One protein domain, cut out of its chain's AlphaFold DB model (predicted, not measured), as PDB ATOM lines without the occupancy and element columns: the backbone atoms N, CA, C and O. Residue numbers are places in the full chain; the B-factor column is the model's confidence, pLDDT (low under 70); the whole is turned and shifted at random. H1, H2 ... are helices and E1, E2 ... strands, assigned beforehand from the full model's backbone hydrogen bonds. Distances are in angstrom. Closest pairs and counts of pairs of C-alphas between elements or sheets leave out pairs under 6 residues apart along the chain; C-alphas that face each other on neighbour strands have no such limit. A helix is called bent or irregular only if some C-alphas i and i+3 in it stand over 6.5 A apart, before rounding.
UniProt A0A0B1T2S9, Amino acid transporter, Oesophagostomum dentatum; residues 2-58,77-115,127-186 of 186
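AT A GLANCE: This is residues 2 to 58, 77 to 115 and 127 to 186 of the 186 residues of the protein "Amino acid transporter" of Oesophagostomum dentatum (UniProt A0A0B1T2S9). The bent helix H5 folds back on itself as a V of two arms, H5a and H5b, and H1 packs between them, making a helical head. From this head two parts lead away: the long helix H2, whose residues 32 to 57 stick out free, and a narrow ribbon of two antiparallel strands, E1 and E2, with the short helix H3 packed along E1. The printed part has 156 residues, with five named helices and two named strands in the order H1 H2 H3 H4 E1 E2 H5, and is mostly helix. The whole is loose, with a radius of gyration of the C-alphas of 20.6 A and spans of 66, 47 and 39 A.

IN THESE COORDINATES: H1, residues 2 to 21, begins at C-alpha 2 (62.226, -24.053, -44.017), is 29.5 A long and has a kink of 36 degrees near residue 10. H2, residues 25 to 57, is 47.4 A long and ends at C-alpha 57 (55.862, -3.590, -74.662). H3, residues 80 to 91, is 16.9 A long, and H4, residues 96 to 99, has four residues. E1, residues 103 to 111, measures 23.7 A; E2, residues 129 to 137, measures 23.0 A and bends by 54 degrees at residue 134. H5, residues 142 to 184, was assigned as one helix by its hydrogen bonds but is bent: C-alphas 158 and 161 are 9.1 A apart. Its arms are H5a, residues 142 to 158, 24.4 A, and H5b, residues 161 to 184, 35.2 A, ending at C-alpha 184 (64.271, -15.495, -36.030). H1 is only just irregular, with C-alphas 6 and 9 at 6.6 A, and H5b is irregular, with C-alphas 162 and 165 at 7.7 A.

HOW THE PARTS SIT: H1 touches H5a at a shallow tilt of 27 degrees, the same way, closest at the C-alphas of Ile 17 and Gly 153, 4.3 A. H1 touches H5b at a shallow tilt of 30 degrees, opposite ways, closest at the C-alphas of Ser 14 and Asp 174, 4.9 A. H2 touches H5a with residues 25 to 28 alone, closest at the C-alphas of Ala 25 and Val 154, 5.9 A. H3 touches H5a with residues 90 to 91 alone, closest at the C-alphas of Met 91 and Gly 144, 4.2 A. H4 touches H5a, closest at the C-alphas of Ala 99 and Gly 144, 6.9 A. The closest C-alphas of H3 and E1 are those of Asp 86 and Gln 105, 6.0 A. E1 and E2 are antiparallel at 152 degrees, with N 107 and O 133 at 2.9 A and N 135 and O 105 at 2.9 A, within hydrogen-bond range. Every O i to N i+4 pair is within hydrogen-bond range in H2, H3 and H5a, against 14 of 16 in H1 and 18 of 20 in H5b; H4 is too short for such a pair.

THE WHOLE: The two C-alphas farthest apart are those of Val 115 and Asp 161, 67.6 A. Residues 59 to 76 are not printed, with 27.1 A between C-alphas 58 and 77, and neither are residues 116 to 126, with 10.6 A between C-alphas 115 and 127. Of the links that are printed whole, none is long. The model's mean pLDDT over the printed part is 89.9; it is under 70 at residues 77 to 78, 111 to 115 and 127 to 130.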
ATOM      1  N   GLN A   2      62.870 -23.063 -44.905       83.69
ATOM      2  CA  GLN A   2      62.226 -24.053 -44.017       83.69
ATOM      3  C   GLN A   2      61.766 -23.515 -42.644       83.69
ATOM      4  O   GLN A   2      60.706 -23.888 -42.158       83.69
ATOM      5  N   ILE A   3      62.534 -22.612 -42.019       84.50
ATOM      6  CA  ILE A   3      62.149 -21.989 -40.737       84.50
ATOM      7  C   ILE A   3      60.887 -21.125 -40.891       84.50
ATOM      8  O   ILE A   3      60.012 -21.163 -40.033       84.50
ATOM      9  N   VAL A   4      60.771 -20.373 -41.992       82.50
ATOM     10  CA  VAL A   4      59.585 -19.545 -42.263       82.50
ATOM     11  C   VAL A   4      58.382 -20.448 -42.515       82.50
ATOM     12  O   VAL A   4      57.343 -20.232 -41.908       82.50
ATOM     13  N   GLU A   5      58.544 -21.505 -43.313       86.56
ATOM     14  CA  GLU A   5      57.489 -22.491 -43.591       86.56
ATOM     15  C   GLU A   5      56.973 -23.179 -42.319       86.56
ATOM     16  O   GLU A   5      55.763 -23.314 -42.143       86.56
ATOM     17  N   MET A   6      57.866 -23.524 -41.384       89.25
ATOM     18  CA  MET A   6      57.496 -24.077 -40.076       89.25
ATOM     19  C   MET A   6      56.619 -23.118 -39.258       89.25
ATOM     20  O   MET A   6      55.748 -23.563 -38.510       89.25
ATOM     21  N   MET A   7      56.837 -21.805 -39.386       91.50
ATOM     22  CA  MET A   7      56.099 -20.786 -38.635       91.50
ATOM     23  C   MET A   7      54.740 -20.437 -39.249       91.50
ATOM     24  O   MET A   7      53.896 -19.898 -38.537       91.50
ATOM     25  N   ILE A   8      54.479 -20.779 -40.517       91.81
ATOM     26  CA  ILE A   8      53.213 -20.441 -41.190       91.81
ATOM     27  C   ILE A   8      52.016 -21.095 -40.482       91.81
ATOM     28  O   ILE A   8      51.046 -20.409 -40.166       91.81
ATOM     29  N   LEU A   9      52.082 -22.400 -40.201       93.88
ATOM     30  CA  LEU A   9      50.985 -23.141 -39.568       93.88
ATOM     31  C   LEU A   9      50.582 -22.572 -38.190       93.88
ATOM     32  O   LEU A   9      49.414 -22.206 -38.022       93.88
ATOM     33  N   PRO A  10      51.491 -22.465 -37.197       93.88
ATOM     34  CA  PRO A  10      51.131 -21.936 -35.884       93.88
ATOM     35  C   PRO A  10      50.702 -20.466 -35.957       93.88
ATOM     36  O   PRO A  10      49.779 -20.070 -35.238       93.88
ATOM     37  N   LEU A  11      51.308 -19.665 -36.840       94.19
ATOM     38  CA  LEU A  11      50.934 -18.265 -37.029       94.19
ATOM     39  C   LEU A  11      49.512 -18.123 -37.580       94.19
ATOM     40  O   LEU A  11      48.743 -17.328 -37.048       94.19
ATOM     41  N   ILE A  12      49.126 -18.898 -38.599       95.12
ATOM     42  CA  ILE A  12      47.760 -18.844 -39.144       95.12
ATOM     43  C   ILE A  12      46.745 -19.212 -38.063       95.12
ATOM     44  O   ILE A  12      45.779 -18.480 -37.861       95.12
ATOM     45  N   ILE A  13      46.969 -20.324 -37.355       95.94
ATOM     46  CA  ILE A  13      46.018 -20.816 -36.353       95.94
ATOM     47  C   ILE A  13      45.846 -19.788 -35.232       95.94
ATOM     48  O   ILE A  13      44.724 -19.426 -34.887       95.94
ATOM     49  N   SER A  14      46.949 -19.300 -34.667       95.69
ATOM     50  CA  SER A  14      46.899 -18.365 -33.541       95.69
ATOM     51  C   SER A  14      46.364 -16.989 -33.938       95.69
ATOM     52  O   SER A  14      45.424 -16.507 -33.300       95.69
ATOM     53  N   SER A  15      46.884 -16.393 -35.012       95.62
ATOM     54  CA  SER A  15      46.533 -15.026 -35.408       95.62
ATOM     55  C   SER A  15      45.102 -14.913 -35.928       95.62
ATOM     56  O   SER A  15      44.374 -14.020 -35.499       95.62
ATOM     57  N   VAL A  16      44.641 -15.831 -36.789       95.56
ATOM     58  CA  VAL A  16      43.288 -15.761 -37.371       95.56
ATOM     59  C   VAL A  16      42.228 -15.971 -36.291       95.56
ATOM     60  O   VAL A  16      41.254 -15.216 -36.231       95.56
ATOM     61  N   ILE A  17      42.431 -16.955 -35.406       96.25
ATOM     62  CA  ILE A  17      41.503 -17.219 -34.300       96.25
ATOM     63  C   ILE A  17      41.497 -16.038 -33.325       96.25
ATOM     64  O   ILE A  17      40.421 -15.540 -32.997       96.25
ATOM     65  N   SER A  18      42.672 -15.561 -32.898       95.44
ATOM     66  CA  SER A  18      42.812 -14.407 -31.998       95.44
ATOM     67  C   SER A  18      42.143 -13.152 -32.569       95.44
ATOM     68  O   SER A  18      41.386 -12.477 -31.865       95.44
ATOM     69  N   ALA A  19      42.367 -12.855 -33.852       94.06
ATOM     70  CA  ALA A  19      41.828 -11.669 -34.506       94.06
ATOM     71  C   ALA A  19      40.294 -11.696 -34.565       94.06
ATOM     72  O   ALA A  19      39.639 -10.716 -34.212       94.06
ATOM     73  N   LEU A  20      39.702 -12.821 -34.975       94.31
ATOM     74  CA  LEU A  20      38.251 -12.925 -35.147       94.31
ATOM     75  C   LEU A  20      37.500 -13.140 -33.831       94.31
ATOM     76  O   LEU A  20      36.361 -12.693 -33.711       94.31
ATOM     77  N   ALA A  21      38.132 -13.754 -32.830       93.62
ATOM     78  CA  ALA A  21      37.532 -13.943 -31.513       93.62
ATOM     79  C   ALA A  21      37.339 -12.629 -30.735       93.62
ATOM     80  O   ALA A  21      36.439 -12.534 -29.903       93.62
ATOM     81  N   GLN A  22      38.159 -11.610 -31.008       90.44
ATOM     82  CA  GLN A  22      38.081 -10.297 -30.355       90.44
ATOM     83  C   GLN A  22      37.081  -9.342 -31.026       90.44
ATOM     84  O   GLN A  22      36.701  -8.323 -30.447       90.44
ATOM     85  N   VAL A  23      36.641  -9.658 -32.247       90.75
ATOM     86  CA  VAL A  23      35.735  -8.817 -33.035       90.75
ATOM     87  C   VAL A  23      34.315  -9.352 -32.920       90.75
ATOM     88  O   VAL A  23      34.088 -10.554 -33.010       90.75
ATOM     89  N   ARG A  24      33.314  -8.477 -32.770       89.38
ATOM     90  CA  ARG A  24      31.905  -8.901 -32.783       89.38
ATOM     91  C   ARG A  24      31.550  -9.501 -34.142       89.38
ATOM     92  O   ARG A  24      31.852  -8.902 -35.170       89.38
ATOM     93  N   ALA A  25      30.810 -10.609 -34.167       85.56
ATOM     94  CA  ALA A  25      30.447 -11.302 -35.413       85.56
ATOM     95  C   ALA A  25      29.798 -10.394 -36.488       85.56
ATOM     96  O   ALA A  25      30.043 -10.566 -37.682       85.56
ATOM     97  N   ARG A  26      29.001  -9.393 -36.079       88.19
ATOM     98  CA  ARG A  26      28.419  -8.396 -37.000       88.19
ATOM     99  C   ARG A  26      29.497  -7.556 -37.689       88.19
ATOM    100  O   ARG A  26      29.432  -7.372 -38.904       88.19
ATOM    101  N   ASP A  27      30.460  -7.079 -36.912       89.12
ATOM    102  CA  ASP A  27      31.533  -6.201 -37.373       89.12
ATOM    103  C   ASP A  27      32.536  -7.007 -38.212       89.12
ATOM    104  O   ASP A  27      32.932  -6.562 -39.286       89.12
ATOM    105  N   ALA A  28      32.834  -8.249 -37.809       87.69
ATOM    106  CA  ALA A  28      33.668  -9.183 -38.568       87.69
ATOM    107  C   ALA A  28      33.110  -9.431 -39.978       87.69
ATOM    108  O   ALA A  28      33.856  -9.404 -40.956       87.69
ATOM    109  N   ARG A  29      31.785  -9.598 -40.110       89.25
ATOM    110  CA  ARG A  29      31.127  -9.738 -41.420       89.25
ATOM    111  C   ARG A  29      31.283  -8.484 -42.280       89.25
ATOM    112  O   ARG A  29      31.527  -8.601 -43.477       89.25
ATOM    113  N   GLN A  30      31.119  -7.296 -41.698       91.06
ATOM    114  CA  GLN A  30      31.244  -6.042 -42.442       91.06
ATOM    115  C   GLN A  30      32.685  -5.815 -42.910       91.06
ATOM    116  O   GLN A  30      32.898  -5.520 -44.084       91.06
ATOM    117  N   ILE A  31      33.659  -6.023 -42.021       91.06
ATOM    118  CA  ILE A  31      35.088  -5.964 -42.350       91.06
ATOM    119  C   ILE A  31      35.403  -6.972 -43.461       91.06
ATOM    120  O   ILE A  31      36.012  -6.604 -44.459       91.06
ATOM    121  N   GLY A  32      34.913  -8.211 -43.349       91.50
ATOM    122  CA  GLY A  32      35.115  -9.252 -44.358       91.50
ATOM    123  C   GLY A  32      34.591  -8.869 -45.745       91.50
ATOM    124  O   GLY A  32      35.317  -9.003 -46.727       91.50
ATOM    125  N   ILE A  33      33.365  -8.342 -45.844       94.44
ATOM    126  CA  ILE A  33      32.781  -7.931 -47.135       94.44
ATOM    127  C   ILE A  33      33.577  -6.782 -47.763       94.44
ATOM    128  O   ILE A  33      33.865  -6.825 -48.960       94.44
ATOM    129  N   VAL A  34      33.961  -5.775 -46.970       95.69
ATOM    130  CA  VAL A  34      34.775  -4.653 -47.461       95.69
ATOM    131  C   VAL A  34      36.122  -5.157 -47.982       95.69
ATOM    132  O   VAL A  34      36.524  -4.776 -49.079       95.69
ATOM    133  N   THR A  35      36.775  -6.068 -47.256       94.06
ATOM    134  CA  THR A  35      38.041  -6.685 -47.676       94.06
ATOM    135  C   THR A  35      37.901  -7.473 -48.979       94.06
ATOM    136  O   THR A  35      38.744  -7.336 -49.864       94.06
ATOM    137  N   VAL A  36      36.830  -8.256 -49.149       94.94
ATOM    138  CA  VAL A  36      36.587  -9.011 -50.393       94.94
ATOM    139  C   VAL A  36      36.391  -8.070 -51.582       94.94
ATOM    140  O   VAL A  36      37.005  -8.274 -52.628       94.94
ATOM    141  N   ILE A  37      35.580  -7.018 -51.432       97.06
ATOM    142  CA  ILE A  37      35.371  -6.021 -52.495       97.06
ATOM    143  C   ILE A  37      36.688  -5.318 -52.831       97.06
ATOM    144  O   ILE A  37      37.019  -5.150 -54.008       97.06
ATOM    145  N   TYR A  38      37.462  -4.946 -51.811       97.25
ATOM    146  CA  TYR A  38      38.775  -4.340 -51.992       97.25
ATOM    147  C   TYR A  38      39.702  -5.255 -52.805       97.25
ATOM    148  O   TYR A  38      40.160  -4.848 -53.868       97.25
ATOM    149  N   TYR A  39      39.887  -6.516 -52.405       96.56
ATOM    150  CA  TYR A  39      40.756  -7.446 -53.136       96.56
ATOM    151  C   TYR A  39      40.280  -7.741 -54.558       96.56
ATOM    152  O   TYR A  39      41.105  -7.818 -55.471       96.56
ATOM    153  N   MET A  40      38.971  -7.866 -54.779       96.62
ATOM    154  CA  MET A  40      38.425  -8.073 -56.122       96.62
ATOM    155  C   MET A  40      38.702  -6.876 -57.036       96.62
ATOM    156  O   MET A  40      39.178  -7.049 -58.158       96.62
ATOM    157  N   THR A  41      38.450  -5.657 -56.553       97.56
ATOM    158  CA  THR A  41      38.644  -4.433 -57.349       97.56
ATOM    159  C   THR A  41      40.117  -4.168 -57.652       97.56
ATOM    160  O   THR A  41      40.454  -3.875 -58.802       97.56
ATOM    161  N   THR A  42      41.012  -4.336 -56.675       98.06
ATOM    162  CA  THR A  42      42.453  -4.152 -56.896       98.06
ATOM    163  C   THR A  42      43.030  -5.213 -57.827       98.06
ATOM    164  O   THR A  42      43.832  -4.878 -58.695       98.06
ATOM    165  N   THR A  43      42.600  -6.475 -57.702       97.19
ATOM    166  CA  THR A  43      43.042  -7.560 -58.599       97.19
ATOM    167  C   THR A  43      42.593  -7.294 -60.028       97.19
ATOM    168  O   THR A  43      43.388  -7.415 -60.956       97.19
ATOM    169  N   PHE A  44      41.344  -6.863 -60.214       97.56
ATOM    170  CA  PHE A  44      40.829  -6.502 -61.531       97.56
ATOM    171  C   PHE A  44      41.646  -5.371 -62.172       97.56
ATOM    172  O   PHE A  44      42.095  -5.506 -63.312       97.56
ATOM    173  N   LEU A  45      41.910  -4.292 -61.428       97.75
ATOM    174  CA  LEU A  45      42.692  -3.158 -61.925       97.75
ATOM    175  C   LEU A  45      44.153  -3.541 -62.220       97.75
ATOM    176  O   LEU A  45      44.715  -3.108 -63.230       97.75
ATOM    177  N   SER A  46      44.754  -4.380 -61.371       97.62
ATOM    178  CA  SER A  46      46.111  -4.904 -61.561       97.62
ATOM    179  C   SER A  46      46.211  -5.761 -62.823       97.62
ATOM    180  O   SER A  46      47.094  -5.531 -63.647       97.62
ATOM    181  N   THR A  47      45.291  -6.710 -63.020       97.00
ATOM    182  CA  THR A  47      45.254  -7.565 -64.217       97.00
ATOM    183  C   THR A  47      45.025  -6.741 -65.480       97.00
ATOM    184  O   THR A  47      45.720  -6.940 -66.472       97.00
ATOM    185  N   PHE A  48      44.109  -5.770 -65.439       97.31
ATOM    186  CA  PHE A  48      43.856  -4.872 -66.566       97.31
ATOM    187  C   PHE A  48      45.112  -4.084 -66.963       97.31
ATOM    188  O   PHE A  48      45.497  -4.059 -68.132       97.31
ATOM    189  N   THR A  49      45.802  -3.507 -65.976       97.50
ATOM    190  CA  THR A  49      47.057  -2.778 -66.201       97.50
ATOM    191  C   THR A  49      48.156  -3.705 -66.729       97.50
ATOM    192  O   THR A  49      48.870  -3.339 -67.662       97.50
ATOM    193  N   GLY A  50      48.265  -4.923 -66.190       97.62
ATOM    194  CA  GLY A  50      49.225  -5.932 -66.645       97.62
ATOM    195  C   GLY A  50      49.024  -6.331 -68.108       97.62
ATOM    196  O   GLY A  50      49.998  -6.385 -68.859       97.62
ATOM    197  N   ILE A  51      47.770  -6.527 -68.535       96.75
ATOM    198  CA  ILE A  51      47.420  -6.844 -69.931       96.75
ATOM    199  C   ILE A  51      47.807  -5.693 -70.867       96.75
ATOM    200  O   ILE A  51      48.412  -5.926 -71.913       96.75
ATOM    201  N   ILE A  52      47.511  -4.446 -70.490       97.12
ATOM    202  CA  ILE A  52      47.893  -3.276 -71.297       97.12
ATOM    203  C   ILE A  52      49.413  -3.197 -71.444       97.12
ATOM    204  O   ILE A  52      49.918  -2.965 -72.543       97.12
ATOM    205  N   LEU A  53      50.150  -3.397 -70.352       96.69
ATOM    206  CA  LEU A  53      51.599  -3.240 -70.335       96.69
ATOM    207  C   LEU A  53      52.299  -4.333 -71.153       96.69
ATOM    208  O   LEU A  53      53.148  -4.011 -71.988       96.69
ATOM    209  N   VAL A  54      51.896  -5.601 -70.996       96.38
ATOM    210  CA  VAL A  54      52.450  -6.709 -71.798       96.38
ATOM    211  C   VAL A  54      52.096  -6.559 -73.280       96.38
ATOM    212  O   VAL A  54      52.957  -6.762 -74.130       96.38
ATOM    213  N   SER A  55      50.877  -6.108 -73.594       92.75
ATOM    214  CA  SER A  55      50.443  -5.858 -74.972       92.75
ATOM    215  C   SER A  55      51.024  -4.577 -75.572       92.75
ATOM    216  O   SER A  55      50.898  -4.375 -76.771       92.75
ATOM    217  N   SER A  56      51.615  -3.676 -74.787       94.81
ATOM    218  CA  SER A  56      52.262  -2.469 -75.325       94.81
ATOM    219  C   SER A  56      53.744  -2.715 -75.573       94.81
ATOM    220  O   SER A  56      54.260  -2.388 -76.637       94.81
ATOM    221  N   ILE A  57      54.422  -3.327 -74.599       94.62
ATOM    222  CA  ILE A  57      55.862  -3.590 -74.662       94.62
ATOM    223  C   ILE A  57      56.165  -4.797 -75.560       94.62
ATOM    224  O   ILE A  57      57.245  -4.844 -76.139       94.62
ATOM    225  N   HIS A  58      55.223  -5.743 -75.694       89.50
ATOM    226  CA  HIS A  58      55.413  -7.022 -76.390       89.50
ATOM    227  C   HIS A  58      56.743  -7.699 -76.011       89.50
ATOM    228  O   HIS A  58      57.609  -7.894 -76.865       89.50
ATOM    229  N   ALA A  77      44.088 -31.234 -70.783       56.00
ATOM    230  CA  ALA A  77      42.945 -30.368 -70.621       56.00
ATOM    231  C   ALA A  77      42.550 -30.487 -69.151       56.00
ATOM    232  O   ALA A  77      41.606 -31.187 -68.800       56.00
ATOM    233  N   LEU A  78      43.341 -29.858 -68.278       61.72
ATOM    234  CA  LEU A  78      42.940 -29.574 -66.924       61.72
ATOM    235  C   LEU A  78      41.695 -28.726 -67.091       61.72
ATOM    236  O   LEU A  78      41.754 -27.575 -67.531       61.72
ATOM    237  N   SER A  79      40.552 -29.351 -66.841       79.12
ATOM    238  CA  SER A  79      39.292 -28.644 -66.809       79.12
ATOM    239  C   SER A  79      39.450 -27.530 -65.779       79.12
ATOM    240  O   SER A  79      39.693 -27.788 -64.601       79.12
ATOM    241  N   THR A  80      39.343 -26.275 -66.214       84.81
ATOM    242  CA  THR A  80      39.406 -25.108 -65.317       84.81
ATOM    243  C   THR A  80      38.352 -25.207 -64.214       84.81
ATOM    244  O   THR A  80      38.563 -24.740 -63.094       84.81
ATOM    245  N   LEU A  81      37.237 -25.880 -64.516       85.88
ATOM    246  CA  LEU A  81      36.201 -26.241 -63.564       85.88
ATOM    247  C   LEU A  81      36.721 -27.217 -62.501       85.88
ATOM    248  O   LEU A  81      36.419 -27.010 -61.333       85.88
ATOM    249  N   ASP A  82      37.521 -28.223 -62.858       86.06
ATOM    250  CA  ASP A  82      38.079 -29.176 -61.885       86.06
ATOM    251  C   ASP A  82      39.030 -28.469 -60.921       86.06
ATOM    252  O   ASP A  82      38.931 -28.665 -59.714       86.06
ATOM    253  N   THR A  83      39.872 -27.558 -61.419       87.81
ATOM    254  CA  THR A  83      40.730 -26.727 -60.560       87.81
ATOM    255  C   THR A  83      39.909 -25.829 -59.630       87.81
ATOM    256  O   THR A  83      40.226 -25.693 -58.448       87.81
ATOM    257  N   PHE A  84      38.822 -25.234 -60.127       90.94
ATOM    258  CA  PHE A  84      37.920 -24.431 -59.299       90.94
ATOM    259  C   PHE A  84      37.190 -25.274 -58.241       90.94
ATOM    260  O   PHE A  84      37.071 -24.862 -57.085       90.94
ATOM    261  N   LEU A  85      36.726 -26.472 -58.605       90.94
ATOM    262  CA  LEU A  85      36.099 -27.403 -57.668       90.94
ATOM    263  C   LEU A  85      37.092 -27.929 -56.629       90.94
ATOM    264  O   LEU A  85      36.715 -28.076 -55.467       90.94
ATOM    265  N   ASP A  86      38.347 -28.167 -57.010       91.56
ATOM    266  CA  ASP A  86      39.412 -28.528 -56.075       91.56
ATOM    267  C   ASP A  86      39.662 -27.401 -55.071       91.56
ATOM    268  O   ASP A  86      39.779 -27.672 -53.877       91.56
ATOM    269  N   GLN A  87      39.627 -26.136 -55.504       93.06
ATOM    270  CA  GLN A  87      39.713 -24.992 -54.594       93.06
ATOM    271  C   GLN A  87      38.570 -24.998 -53.568       93.06
ATOM    272  O   GLN A  87      38.818 -24.855 -52.371       93.06
ATOM    273  N   ILE A  88      37.324 -25.208 -54.007       93.88
ATOM    274  CA  ILE A  88      36.163 -25.284 -53.103       93.88
ATOM    275  C   ILE A  88      36.288 -26.477 -52.150       93.88
ATOM    276  O   ILE A  88      36.021 -26.335 -50.957       93.88
ATOM    277  N   ARG A  89      36.714 -27.647 -52.640       91.75
ATOM    278  CA  ARG A  89      36.924 -28.826 -51.788       91.75
ATOM    279  C   ARG A  89      38.017 -28.560 -50.754       91.75
ATOM    280  O   ARG A  89      37.848 -28.900 -49.588       91.75
ATOM    281  N   ASN A  90      39.091 -27.883 -51.147       94.81
ATOM    282  CA  ASN A  90      40.164 -27.498 -50.239       94.81
ATOM    283  C   ASN A  90      39.730 -26.428 -49.218       94.81
ATOM    284  O   ASN A  90      40.306 -26.395 -48.136       94.81
ATOM    285  N   MET A  91      38.694 -25.615 -49.473       96.00
ATOM    286  CA  MET A  91      38.123 -24.723 -48.443       96.00
ATOM    287  C   MET A  91      37.503 -25.501 -47.275       96.00
ATOM    288  O   MET A  91      37.487 -24.998 -46.152       96.00
ATOM    289  N   PHE A  92      37.007 -26.716 -47.524       95.31
ATOM    290  CA  PHE A  92      36.349 -27.574 -46.537       95.31
ATOM    291  C   PHE A  92      37.008 -28.962 -46.512       95.31
ATOM    292  O   PHE A  92      36.431 -29.928 -47.015       95.31
ATOM    293  N   PRO A  93      38.227 -29.081 -45.955       93.19
ATOM    294  CA  PRO A  93      38.948 -30.347 -45.939       93.19
ATOM    295  C   PRO A  93      38.226 -31.393 -45.079       93.19
ATOM    296  O   PRO A  93      37.654 -31.074 -44.038       93.19
ATOM    297  N   GLU A  94      38.323 -32.662 -45.480       91.75
ATOM    298  CA  GLU A  94      37.734 -33.791 -44.742       91.75
ATOM    299  C   GLU A  94      38.359 -33.964 -43.346       91.75
ATOM    300  O   GLU A  94      37.702 -34.429 -42.415       91.75
ATOM    301  N   ASN A  95      39.627 -33.564 -43.181       94.38
ATOM    302  CA  ASN A  95      40.356 -33.628 -41.920       94.38
ATOM    303  C   ASN A  95      41.316 -32.433 -41.765       94.38
ATOM    304  O   ASN A  95      42.199 -32.221 -42.595       94.38
ATOM    305  N   ILE A  96      41.179 -31.683 -40.666       93.81
ATOM    306  CA  ILE A  96      42.009 -30.501 -40.369       93.81
ATOM    307  C   ILE A  96      43.472 -30.873 -40.110       93.81
ATOM    308  O   ILE A  96      44.368 -30.150 -40.529       93.81
ATOM    309  N   ILE A  97      43.731 -32.002 -39.443       94.75
ATOM    310  CA  ILE A  97      45.096 -32.459 -39.158       94.75
ATOM    311  C   ILE A  97      45.784 -32.829 -40.470       94.75
ATOM    312  O   ILE A  97      46.901 -32.387 -40.713       94.75
ATOM    313  N   GLN A  98      45.099 -33.565 -41.349       93.62
ATOM    314  CA  GLN A  98      45.623 -33.883 -42.678       93.62
ATOM    315  C   GLN A  98      45.868 -32.616 -43.508       93.62
ATOM    316  O   GLN A  98      46.912 -32.497 -44.144       93.62
ATOM    317  N   ALA A  99      44.973 -31.626 -43.420       94.94
ATOM    318  CA  ALA A  99      45.121 -30.336 -44.095       94.94
ATOM    319  C   ALA A  99      46.404 -29.572 -43.705       94.94
ATOM    320  O   ALA A  99      46.862 -28.725 -44.467       94.94
ATOM    321  N   THR A 100      47.016 -29.874 -42.549       94.75
ATOM    322  CA  THR A 100      48.286 -29.243 -42.141       94.75
ATOM    323  C   THR A 100      49.493 -29.678 -42.974       94.75
ATOM    324  O   THR A 100      50.495 -28.968 -42.983       94.75
ATOM    325  N   PHE A 101      49.411 -30.801 -43.692       94.56
ATOM    326  CA  PHE A 101      50.519 -31.318 -44.506       94.56
ATOM    327  C   PHE A 101      50.096 -31.835 -45.890       94.56
ATOM    328  O   PHE A 101      50.970 -32.189 -46.681       94.56
ATOM    329  N   GLN A 102      48.793 -31.895 -46.188       94.19
ATOM    330  CA  GLN A 102      48.256 -32.378 -47.461       94.19
ATOM    331  C   GLN A 102      47.095 -31.531 -47.996       94.19
ATOM    332  O   GLN A 102      46.270 -31.022 -47.233       94.19
ATOM    333  N   GLN A 103      46.983 -31.467 -49.324       93.19
ATOM    334  CA  GLN A 103      45.857 -30.865 -50.043       93.19
ATOM    335  C   GLN A 103      45.346 -31.796 -51.148       93.19
ATOM    336  O   GLN A 103      46.051 -32.709 -51.583       93.19
ATOM    337  N   VAL A 104      44.100 -31.594 -51.585       90.31
ATOM    338  CA  VAL A 104      43.475 -32.407 -52.638       90.31
ATOM    339  C   VAL A 104      43.677 -31.737 -53.990       90.31
ATOM    340  O   VAL A 104      43.379 -30.554 -54.146       90.31
ATOM    341  N   GLN A 105      44.122 -32.510 -54.976       88.25
ATOM    342  CA  GLN A 105      44.240 -32.057 -56.357       88.25
ATOM    343  C   GLN A 105      43.796 -33.153 -57.329       88.25
ATOM    344  O   GLN A 105      44.058 -34.346 -57.129       88.25
ATOM    345  N   THR A 106      43.102 -32.748 -58.389       86.56
ATOM    346  CA  THR A 106      42.660 -33.625 -59.468       86.56
ATOM    347  C   THR A 106      43.809 -33.863 -60.442       86.56
ATOM    348  O   THR A 106      44.333 -32.933 -61.053       86.56
ATOM    349  N   TYR A 107      44.174 -35.132 -60.610       81.69
ATOM    350  CA  TYR A 107      45.134 -35.585 -61.612       81.69
ATOM    351  C   TYR A 107      44.441 -36.477 -62.639       81.69
ATOM    352  O   TYR A 107      43.573 -37.285 -62.303       81.69
ATOM    353  N   TYR A 108      44.844 -36.348 -63.901       77.62
ATOM    354  CA  TYR A 108      44.320 -37.153 -64.998       77.62
ATOM    355  C   TYR A 108      45.256 -38.327 -65.251       77.62
ATOM    356  O   TYR A 108      46.383 -38.155 -65.710       77.62
ATOM    357  N   VAL A 109      44.787 -39.534 -64.937       74.94
ATOM    358  CA  VAL A 109      45.562 -40.758 -65.163       74.94
ATOM    359  C   VAL A 109      45.076 -41.408 -66.463       74.94
ATOM    360  O   VAL A 109      43.861 -41.592 -66.625       74.94
ATOM    361  N   PRO A 110      45.974 -41.764 -67.402       70.38
ATOM    362  CA  PRO A 110      45.586 -42.457 -68.621       70.38
ATOM    363  C   PRO A 110      45.138 -43.881 -68.276       70.38
ATOM    364  O   PRO A 110      45.921 -44.702 -67.790       70.38
ATOM    365  N   ILE A 111      43.872 -44.201 -68.537       66.31
ATOM    366  CA  ILE A 111      43.380 -45.576 -68.439       66.31
ATOM    367  C   ILE A 111      43.645 -46.283 -69.768       66.31
ATOM    368  O   ILE A 111      43.129 -45.894 -70.814       66.31
ATOM    369  N   LYS A 112      44.451 -47.352 -69.724       59.00
ATOM    370  CA  LYS A 112      44.671 -48.222 -70.886       59.00
ATOM    371  C   LYS A 112      43.321 -48.821 -71.310       59.00
ATOM    372  O   LYS A 112      42.667 -49.448 -70.468       59.00
ATOM    373  N   PRO A 113      42.880 -48.661 -72.569       55.44
ATOM    374  CA  PRO A 113      41.613 -49.227 -73.003       55.44
ATOM    375  C   PRO A 113      41.669 -50.759 -72.926       55.44
ATOM    376  O   PRO A 113      42.647 -51.390 -73.332       55.44
ATOM    377  N   LYS A 114      40.606 -51.387 -72.406       52.91
ATOM    378  CA  LYS A 114      40.420 -52.838 -72.534       52.91
ATOM    379  C   LYS A 114      40.125 -53.132 -74.003       52.91
ATOM    380  O   LYS A 114      39.014 -52.897 -74.464       52.91
ATOM    381  N   VAL A 115      41.119 -53.628 -74.735       57.41
ATOM    382  CA  VAL A 115      40.953 -54.055 -76.128       57.41
ATOM    383  C   VAL A 115      39.991 -55.244 -76.156       57.41
ATOM    384  O   VAL A 115      40.355 -56.358 -75.777       57.41
ATOM    385  N   VAL A 127      42.174 -44.664 -78.315       56.62
ATOM    386  CA  VAL A 127      41.625 -43.530 -77.571       56.62
ATOM    387  C   VAL A 127      42.065 -43.703 -76.121       56.62
ATOM    388  O   VAL A 127      41.493 -44.501 -75.375       56.62
ATOM    389  N   ILE A 128      43.124 -42.991 -75.733       60.62
ATOM    390  CA  ILE A 128      43.545 -42.861 -74.338       60.62
ATOM    391  C   ILE A 128      42.438 -42.087 -73.619       60.62
ATOM    392  O   ILE A 128      42.330 -40.870 -73.742       60.62
ATOM    393  N   LEU A 129      41.580 -42.798 -72.890       64.56
ATOM    394  CA  LEU A 129      40.631 -42.154 -71.992       64.56
ATOM    395  C   LEU A 129      41.414 -41.664 -70.767       64.56
ATOM    396  O   LEU A 129      42.173 -42.413 -70.155       64.56
ATOM    397  N   GLN A 130      41.253 -40.396 -70.415       68.81
ATOM    398  CA  GLN A 130      41.776 -39.845 -69.171       68.81
ATOM    399  C   GLN A 130      40.631 -39.786 -68.166       68.81
ATOM    400  O   GLN A 130      39.558 -39.264 -68.475       68.81
ATOM    401  N   LYS A 131      40.829 -40.350 -66.972       74.56
ATOM    402  CA  LYS A 131      39.848 -40.246 -65.887       74.56
ATOM    403  C   LYS A 131      40.383 -39.284 -64.822       74.56
ATOM    404  O   LYS A 131      41.525 -39.475 -64.401       74.56
ATOM    405  N   PRO A 132      39.582 -38.307 -64.355       77.44
ATOM    406  CA  PRO A 132      39.968 -37.489 -63.215       77.44
ATOM    407  C   PRO A 132      40.024 -38.368 -61.962       77.44
ATOM    408  O   PRO A 132      39.081 -39.110 -61.651       77.44
ATOM    409  N   GLN A 133      41.143 -38.303 -61.250       81.75
ATOM    410  CA  GLN A 133      41.361 -38.991 -59.986       81.75
ATOM    411  C   GLN A 133      41.865 -37.998 -58.940       81.75
ATOM    412  O   GLN A 133      42.820 -37.256 -59.166       81.75
ATOM    413  N   LEU A 134      41.223 -38.012 -57.774       82.81
ATOM    414  CA  LEU A 134      41.630 -37.199 -56.635       82.81
ATOM    415  C   LEU A 134      42.869 -37.812 -55.996       82.81
ATOM    416  O   LEU A 134      42.852 -38.981 -55.605       82.81
ATOM    417  N   THR A 135      43.927 -37.018 -55.896       87.56
ATOM    418  CA  THR A 135      45.169 -37.406 -55.230       87.56
ATOM    419  C   THR A 135      45.492 -36.390 -54.143       87.56
ATOM    420  O   THR A 135      45.251 -35.194 -54.306       87.56
ATOM    421  N   TYR A 136      46.031 -36.877 -53.029       89.44
ATOM    422  CA  TYR A 136      46.569 -36.030 -51.974       89.44
ATOM    423  C   TYR A 136      48.011 -35.664 -52.312       89.44
ATOM    424  O   TYR A 136      48.856 -36.549 -52.469       89.44
ATOM    425  N   THR A 137      48.289 -34.372 -52.419       90.69
ATOM    426  CA  THR A 137      49.645 -33.844 -52.588       90.69
ATOM    427  C   THR A 137      50.189 -33.419 -51.230       90.69
ATOM    428  O   THR A 137      49.434 -32.958 -50.377       90.69
ATOM    429  N   ASN A 138      51.493 -33.612 -51.001       92.19
ATOM    430  CA  ASN A 138      52.161 -33.265 -49.740       92.19
ATOM    431  C   ASN A 138      52.453 -31.759 -49.669       92.19
ATOM    432  O   ASN A 138      53.606 -31.335 -49.634       92.19
ATOM    433  N   GLU A 139      51.395 -30.959 -49.687       91.12
ATOM    434  CA  GLU A 139      51.431 -29.514 -49.518       91.12
ATOM    435  C   GLU A 139      50.392 -29.113 -48.474       91.12
ATOM    436  O   GLU A 139      49.307 -29.685 -48.406       91.12
ATOM    437  N   MET A 140      50.713 -28.129 -47.637       92.94
ATOM    438  CA  MET A 140      49.780 -27.649 -46.623       92.94
ATOM    439  C   MET A 140      48.593 -26.942 -47.283       92.94
ATOM    440  O   MET A 140      48.763 -25.947 -47.989       92.94
ATOM    441  N   ASN A 141      47.377 -27.387 -46.970       95.69
ATOM    442  CA  ASN A 141      46.152 -26.724 -47.396       95.69
ATOM    443  C   ASN A 141      45.883 -25.475 -46.533       95.69
ATOM    444  O   ASN A 141      45.055 -25.470 -45.616       95.69
ATOM    445  N   VAL A 142      46.594 -24.391 -46.848       94.56
ATOM    446  CA  VAL A 142      46.475 -23.088 -46.171       94.56
ATOM    447  C   VAL A 142      45.047 -22.542 -46.232       94.56
ATOM    448  O   VAL A 142      44.548 -21.994 -45.250       94.56
ATOM    449  N   LEU A 143      44.371 -22.715 -47.369       94.56
ATOM    450  CA  LEU A 143      43.015 -22.219 -47.583       94.56
ATOM    451  C   LEU A 143      42.025 -22.841 -46.592       94.56
ATOM    452  O   LEU A 143      41.302 -22.114 -45.909       94.56
ATOM    453  N   GLY A 144      42.019 -24.171 -46.488       95.94
ATOM    454  CA  GLY A 144      41.147 -24.897 -45.568       95.94
ATOM    455  C   GLY A 144      41.415 -24.538 -44.109       95.94
ATOM    456  O   GLY A 144      40.475 -24.352 -43.334       95.94
ATOM    457  N   LEU A 145      42.688 -24.350 -43.741       96.50
ATOM    458  CA  LEU A 145      43.071 -23.908 -42.399       96.50
ATOM    459  C   LEU A 145      42.533 -22.513 -42.075       96.50
ATOM    460  O   LEU A 145      41.978 -22.322 -40.993       96.50
ATOM    461  N   ILE A 146      42.639 -21.555 -42.999       95.81
ATOM    462  CA  ILE A 146      42.098 -20.202 -42.805       95.81
ATOM    463  C   ILE A 146      40.575 -20.246 -42.655       95.81
ATOM    464  O   ILE A 146      40.043 -19.601 -41.750       95.81
ATOM    465  N   VAL A 147      39.867 -21.008 -43.496       95.69
ATOM    466  CA  VAL A 147      38.398 -21.129 -43.435       95.69
ATOM    467  C   VAL A 147      37.961 -21.733 -42.098       95.69
ATOM    468  O   VAL A 147      37.094 -21.170 -41.424       95.69
ATOM    469  N   PHE A 148      38.604 -22.822 -41.672       96.44
ATOM    470  CA  PHE A 148      38.340 -23.452 -40.381       96.44
ATOM    471  C   PHE A 148      38.624 -22.505 -39.205       96.44
ATOM    472  O   PHE A 148      37.747 -22.287 -38.366       96.44
ATOM    473  N   CYS A 149      39.813 -21.895 -39.162       96.38
ATOM    474  CA  CYS A 149      40.211 -20.967 -38.098       96.38
ATOM    475  C   CYS A 149      39.298 -19.740 -38.046       96.38
ATOM    476  O   CYS A 149      38.979 -19.253 -36.961       96.38
ATOM    477  N   SER A 150      38.824 -19.270 -39.202       94.44
ATOM    478  CA  SER A 150      37.894 -18.145 -39.274       94.44
ATOM    479  C   SER A 150      36.536 -18.488 -38.677       94.44
ATOM    480  O   SER A 150      36.020 -17.739 -37.847       94.44
ATOM    481  N   GLY A 151      35.975 -19.644 -39.045       94.06
ATOM    482  CA  GLY A 151      34.741 -20.145 -38.441       94.06
ATOM    483  C   GLY A 151      34.892 -20.335 -36.931       94.06
ATOM    484  O   GLY A 151      34.057 -19.861 -36.163       94.06
ATOM    485  N   PHE A 152      35.996 -20.945 -36.497       95.19
ATOM    486  CA  PHE A 152      36.294 -21.160 -35.083       95.19
ATOM    487  C   PHE A 152      36.391 -19.840 -34.297       95.19
ATOM    488  O   PHE A 152      35.730 -19.688 -33.271       95.19
ATOM    489  N   GLY A 153      37.135 -18.854 -34.807       94.88
ATOM    490  CA  GLY A 153      37.257 -17.528 -34.192       94.88
ATOM    491  C   GLY A 153      35.918 -16.790 -34.083       94.88
ATOM    492  O   GLY A 153      35.601 -16.236 -33.031       94.88
ATOM    493  N   VAL A 154      35.079 -16.847 -35.125       93.81
ATOM    494  CA  VAL A 154      33.732 -16.247 -35.094       93.81
ATOM    495  C   VAL A 154      32.837 -16.925 -34.051       93.81
ATOM    496  O   VAL A 154      32.122 -16.235 -33.325       93.81
ATOM    497  N   ILE A 155      32.889 -18.254 -33.924       94.56
ATOM    498  CA  ILE A 155      32.114 -18.978 -32.904       94.56
ATOM    499  C   ILE A 155      32.582 -18.619 -31.488       94.56
ATOM    500  O   ILE A 155      31.737 -18.389 -30.623       94.56
ATOM    501  N   LEU A 156      33.893 -18.483 -31.249       94.88
ATOM    502  CA  LEU A 156      34.406 -18.006 -29.957       94.88
ATOM    503  C   LEU A 156      33.876 -16.606 -29.611       94.88
ATOM    504  O   LEU A 156      33.464 -16.376 -28.476       94.88
ATOM    505  N   SER A 157      33.825 -15.699 -30.591       92.25
ATOM    506  CA  SER A 157      33.254 -14.355 -30.419       92.25
ATOM    507  C   SER A 157      31.762 -14.388 -30.056       92.25
ATOM    508  O   SER A 157      31.306 -13.611 -29.215       92.25
ATOM    509  N   ILE A 158      30.995 -15.319 -30.634       92.31
ATOM    510  CA  ILE A 158      29.562 -15.489 -30.336       92.31
ATOM    511  C   ILE A 158      29.336 -16.073 -28.933       92.31
ATOM    512  O   ILE A 158      28.403 -15.658 -28.248       92.31
ATOM    513  N   LEU A 159      30.181 -17.013 -28.493       92.81
ATOM    514  CA  LEU A 159      30.094 -17.633 -27.163       92.81
ATOM    515  C   LEU A 159      30.429 -16.663 -26.016       92.81
ATOM    516  O   LEU A 159      30.045 -16.913 -24.870       92.81
ATOM    517  N   GLY A 160      31.128 -15.564 -26.312       87.06
ATOM    518  CA  GLY A 160      31.406 -14.490 -25.363       87.06
ATOM    519  C   GLY A 160      32.121 -14.991 -24.106       87.06
ATOM    520  O   GLY A 160      33.198 -15.586 -24.178       87.06
ATOM    521  N   ASP A 161      31.513 -14.770 -22.939       90.38
ATOM    522  CA  ASP A 161      32.136 -15.048 -21.639       90.38
ATOM    523  C   ASP A 161      32.473 -16.528 -21.418       90.38
ATOM    524  O   ASP A 161      33.485 -16.838 -20.785       90.38
ATOM    525  N   GLN A 162      31.689 -17.451 -21.986       92.31
ATOM    526  CA  GLN A 162      31.949 -18.892 -21.866       92.31
ATOM    527  C   GLN A 162      33.259 -19.302 -22.552       92.31
ATOM    528  O   GLN A 162      33.927 -20.240 -22.119       92.31
ATOM    529  N   ALA A 163      33.651 -18.577 -23.602       93.75
ATOM    530  CA  ALA A 163      34.853 -18.836 -24.383       93.75
ATOM    531  C   ALA A 163      36.075 -18.037 -23.904       93.75
ATOM    532  O   ALA A 163      37.162 -18.205 -24.457       93.75
ATOM    533  N   ARG A 164      35.951 -17.197 -22.865       93.19
ATOM    534  CA  ARG A 164      36.996 -16.236 -22.467       93.19
ATOM    535  C   ARG A 164      38.363 -16.875 -22.205       93.19
ATOM    536  O   ARG A 164      39.386 -16.298 -22.568       93.19
ATOM    537  N   LEU A 165      38.391 -18.075 -21.621       96.06
ATOM    538  CA  LEU A 165      39.629 -18.830 -21.409       96.06
ATOM    539  C   LEU A 165      40.315 -19.191 -22.737       96.06
ATOM    540  O   LEU A 165      41.523 -19.013 -22.870       96.06
ATOM    541  N   MET A 166      39.544 -19.657 -23.720       95.62
ATOM    542  CA  MET A 166      40.045 -20.010 -25.051       95.62
ATOM    543  C   MET A 166      40.496 -18.783 -25.835       95.62
ATOM    544  O   MET A 166      41.566 -18.809 -26.434       95.62
ATOM    545  N   ILE A 167      39.744 -17.684 -25.771       95.12
ATOM    546  CA  ILE A 167      40.132 -16.422 -26.414       95.12
ATOM    547  C   ILE A 167      41.484 -15.943 -25.867       95.12
ATOM    548  O   ILE A 167      42.407 -15.686 -26.636       95.12
ATOM    549  N   ASN A 168      41.640 -15.911 -24.539       96.06
ATOM    550  CA  ASN A 168      42.899 -15.516 -23.906       96.06
ATOM    551  C   ASN A 168      44.056 -16.459 -24.264       96.06
ATOM    552  O   ASN A 168      45.174 -15.990 -24.471       96.06
ATOM    553  N   PHE A 169      43.801 -17.766 -24.364       96.75
ATOM    554  CA  PHE A 169      44.805 -18.734 -24.801       96.75
ATOM    555  C   PHE A 169      45.348 -18.397 -26.197       96.75
ATOM    556  O   PHE A 169      46.563 -18.297 -26.361       96.75
ATOM    557  N   PHE A 170      44.474 -18.159 -27.182       96.69
ATOM    558  CA  PHE A 170      44.908 -17.837 -28.547       96.69
ATOM    559  C   PHE A 170      45.597 -16.471 -28.651       96.69
ATOM    560  O   PHE A 170      46.564 -16.352 -29.398       96.69
ATOM    561  N   ILE A 171      45.177 -15.476 -27.863       96.00
ATOM    562  CA  ILE A 171      45.858 -14.170 -27.788       96.00
ATOM    563  C   ILE A 171      47.293 -14.328 -27.267       96.00
ATOM    564  O   ILE A 171      48.232 -13.765 -27.831       96.00
ATOM    565  N   VAL A 172      47.481 -15.099 -26.191       97.06
ATOM    566  CA  VAL A 172      48.818 -15.340 -25.629       97.06
ATOM    567  C   VAL A 172      49.670 -16.167 -26.593       97.06
ATOM    568  O   VAL A 172      50.848 -15.861 -26.772       97.06
ATOM    569  N   LEU A 173      49.085 -17.179 -27.239       96.31
ATOM    570  CA  LEU A 173      49.771 -18.001 -28.235       96.31
ATOM    571  C   LEU A 173      50.270 -17.161 -29.422       96.31
ATOM    572  O   LEU A 173      51.436 -17.277 -29.792       96.31
ATOM    573  N   ASP A 174      49.426 -16.276 -29.958       95.94
ATOM    574  CA  ASP A 174      49.778 -15.342 -31.037       95.94
ATOM    575  C   ASP A 174      50.939 -14.420 -30.622       95.94
ATOM    576  O   ASP A 174      51.949 -14.316 -31.320       95.94
ATOM    577  N   ALA A 175      50.883 -13.850 -29.413       95.38
ATOM    578  CA  ALA A 175      51.961 -13.015 -28.882       95.38
ATOM    579  C   ALA A 175      53.296 -13.774 -28.722       95.38
ATOM    580  O   ALA A 175      54.366 -13.206 -28.969       95.38
ATOM    581  N   ILE A 176      53.258 -15.048 -28.313       95.56
ATOM    582  CA  ILE A 176      54.453 -15.901 -28.214       95.56
ATOM    583  C   ILE A 176      55.049 -16.142 -29.605       95.56
ATOM    584  O   ILE A 176      56.258 -15.968 -29.786       95.56
ATOM    585  N   ILE A 177      54.215 -16.495 -30.584       94.31
ATOM    586  CA  ILE A 177      54.654 -16.785 -31.956       94.31
ATOM    587  C   ILE A 177      55.241 -15.532 -32.613       94.31
ATOM    588  O   ILE A 177      56.305 -15.604 -33.224       94.31
ATOM    589  N   MET A 178      54.633 -14.363 -32.414       92.25
ATOM    590  CA  MET A 178      55.157 -13.095 -32.934       92.25
ATOM    591  C   MET A 178      56.537 -12.738 -32.360       92.25
ATOM    592  O   MET A 178      57.413 -12.254 -33.085       92.25
ATOM    593  N   ARG A 179      56.778 -13.022 -31.070       93.69
ATOM    594  CA  ARG A 179      58.112 -12.864 -30.462       93.69
ATOM    595  C   ARG A 179      59.126 -13.843 -31.044       93.69
ATOM    596  O   ARG A 179      60.264 -13.449 -31.282       93.69
ATOM    597  N   TRP A 180      58.716 -15.084 -31.297       91.81
ATOM    598  CA  TRP A 180      59.551 -16.079 -31.973       91.81
ATOM    599  C   TRP A 180      59.944 -15.631 -33.382       91.81
ATOM    600  O   TRP A 180      61.128 -15.638 -33.705       91.81
ATOM    601  N   ILE A 181      58.988 -15.166 -34.190       90.38
ATOM    602  CA  ILE A 181      59.258 -14.649 -35.541       90.38
ATOM    603  C   ILE A 181      60.251 -13.484 -35.484       90.38
ATOM    604  O   ILE A 181      61.206 -13.454 -36.254       90.38
ATOM    605  N   SER A 182      60.065 -12.560 -34.539       88.94
ATOM    606  CA  SER A 182      60.968 -11.414 -34.368       88.94
ATOM    607  C   SER A 182      62.394 -11.844 -34.011       88.94
ATOM    608  O   SER A 182      63.344 -11.273 -34.532       88.94
ATOM    609  N   ALA A 183      62.552 -12.864 -33.161       90.06
ATOM    610  CA  ALA A 183      63.861 -13.410 -32.803       90.06
ATOM    611  C   ALA A 183      64.536 -14.160 -33.963       90.06
ATOM    612  O   ALA A 183      65.756 -14.171 -34.040       90.06
ATOM    613  N   LEU A 184      63.758 -14.782 -34.855       87.56
ATOM    614  CA  LEU A 184      64.271 -15.495 -36.030       87.56
ATOM    615  C   LEU A 184      64.676 -14.563 -37.181       87.56
ATOM    616  O   LEU A 184      65.439 -14.977 -38.051       87.56
ATOM    617  N   MET A 185      64.126 -13.345 -37.228       83.88
ATOM    618  CA  MET A 185      64.463 -12.342 -38.246       83.88
ATOM    619  C   MET A 185      65.690 -11.491 -37.894       83.88
ATOM    620  O   MET A 185      66.146 -10.731 -38.749       83.88
ATOM    621  N   TRP A 186      66.187 -11.584 -36.659       82.25
ATOM    622  CA  TRP A 186      67.384 -10.887 -36.190       82.25
ATOM    623  C   TRP A 186      68.627 -11.753 -36.396       82.25
ATOM    624  O   TRP A 186      69.633 -11.209 -36.900       82.25
TER     625      TRP A 186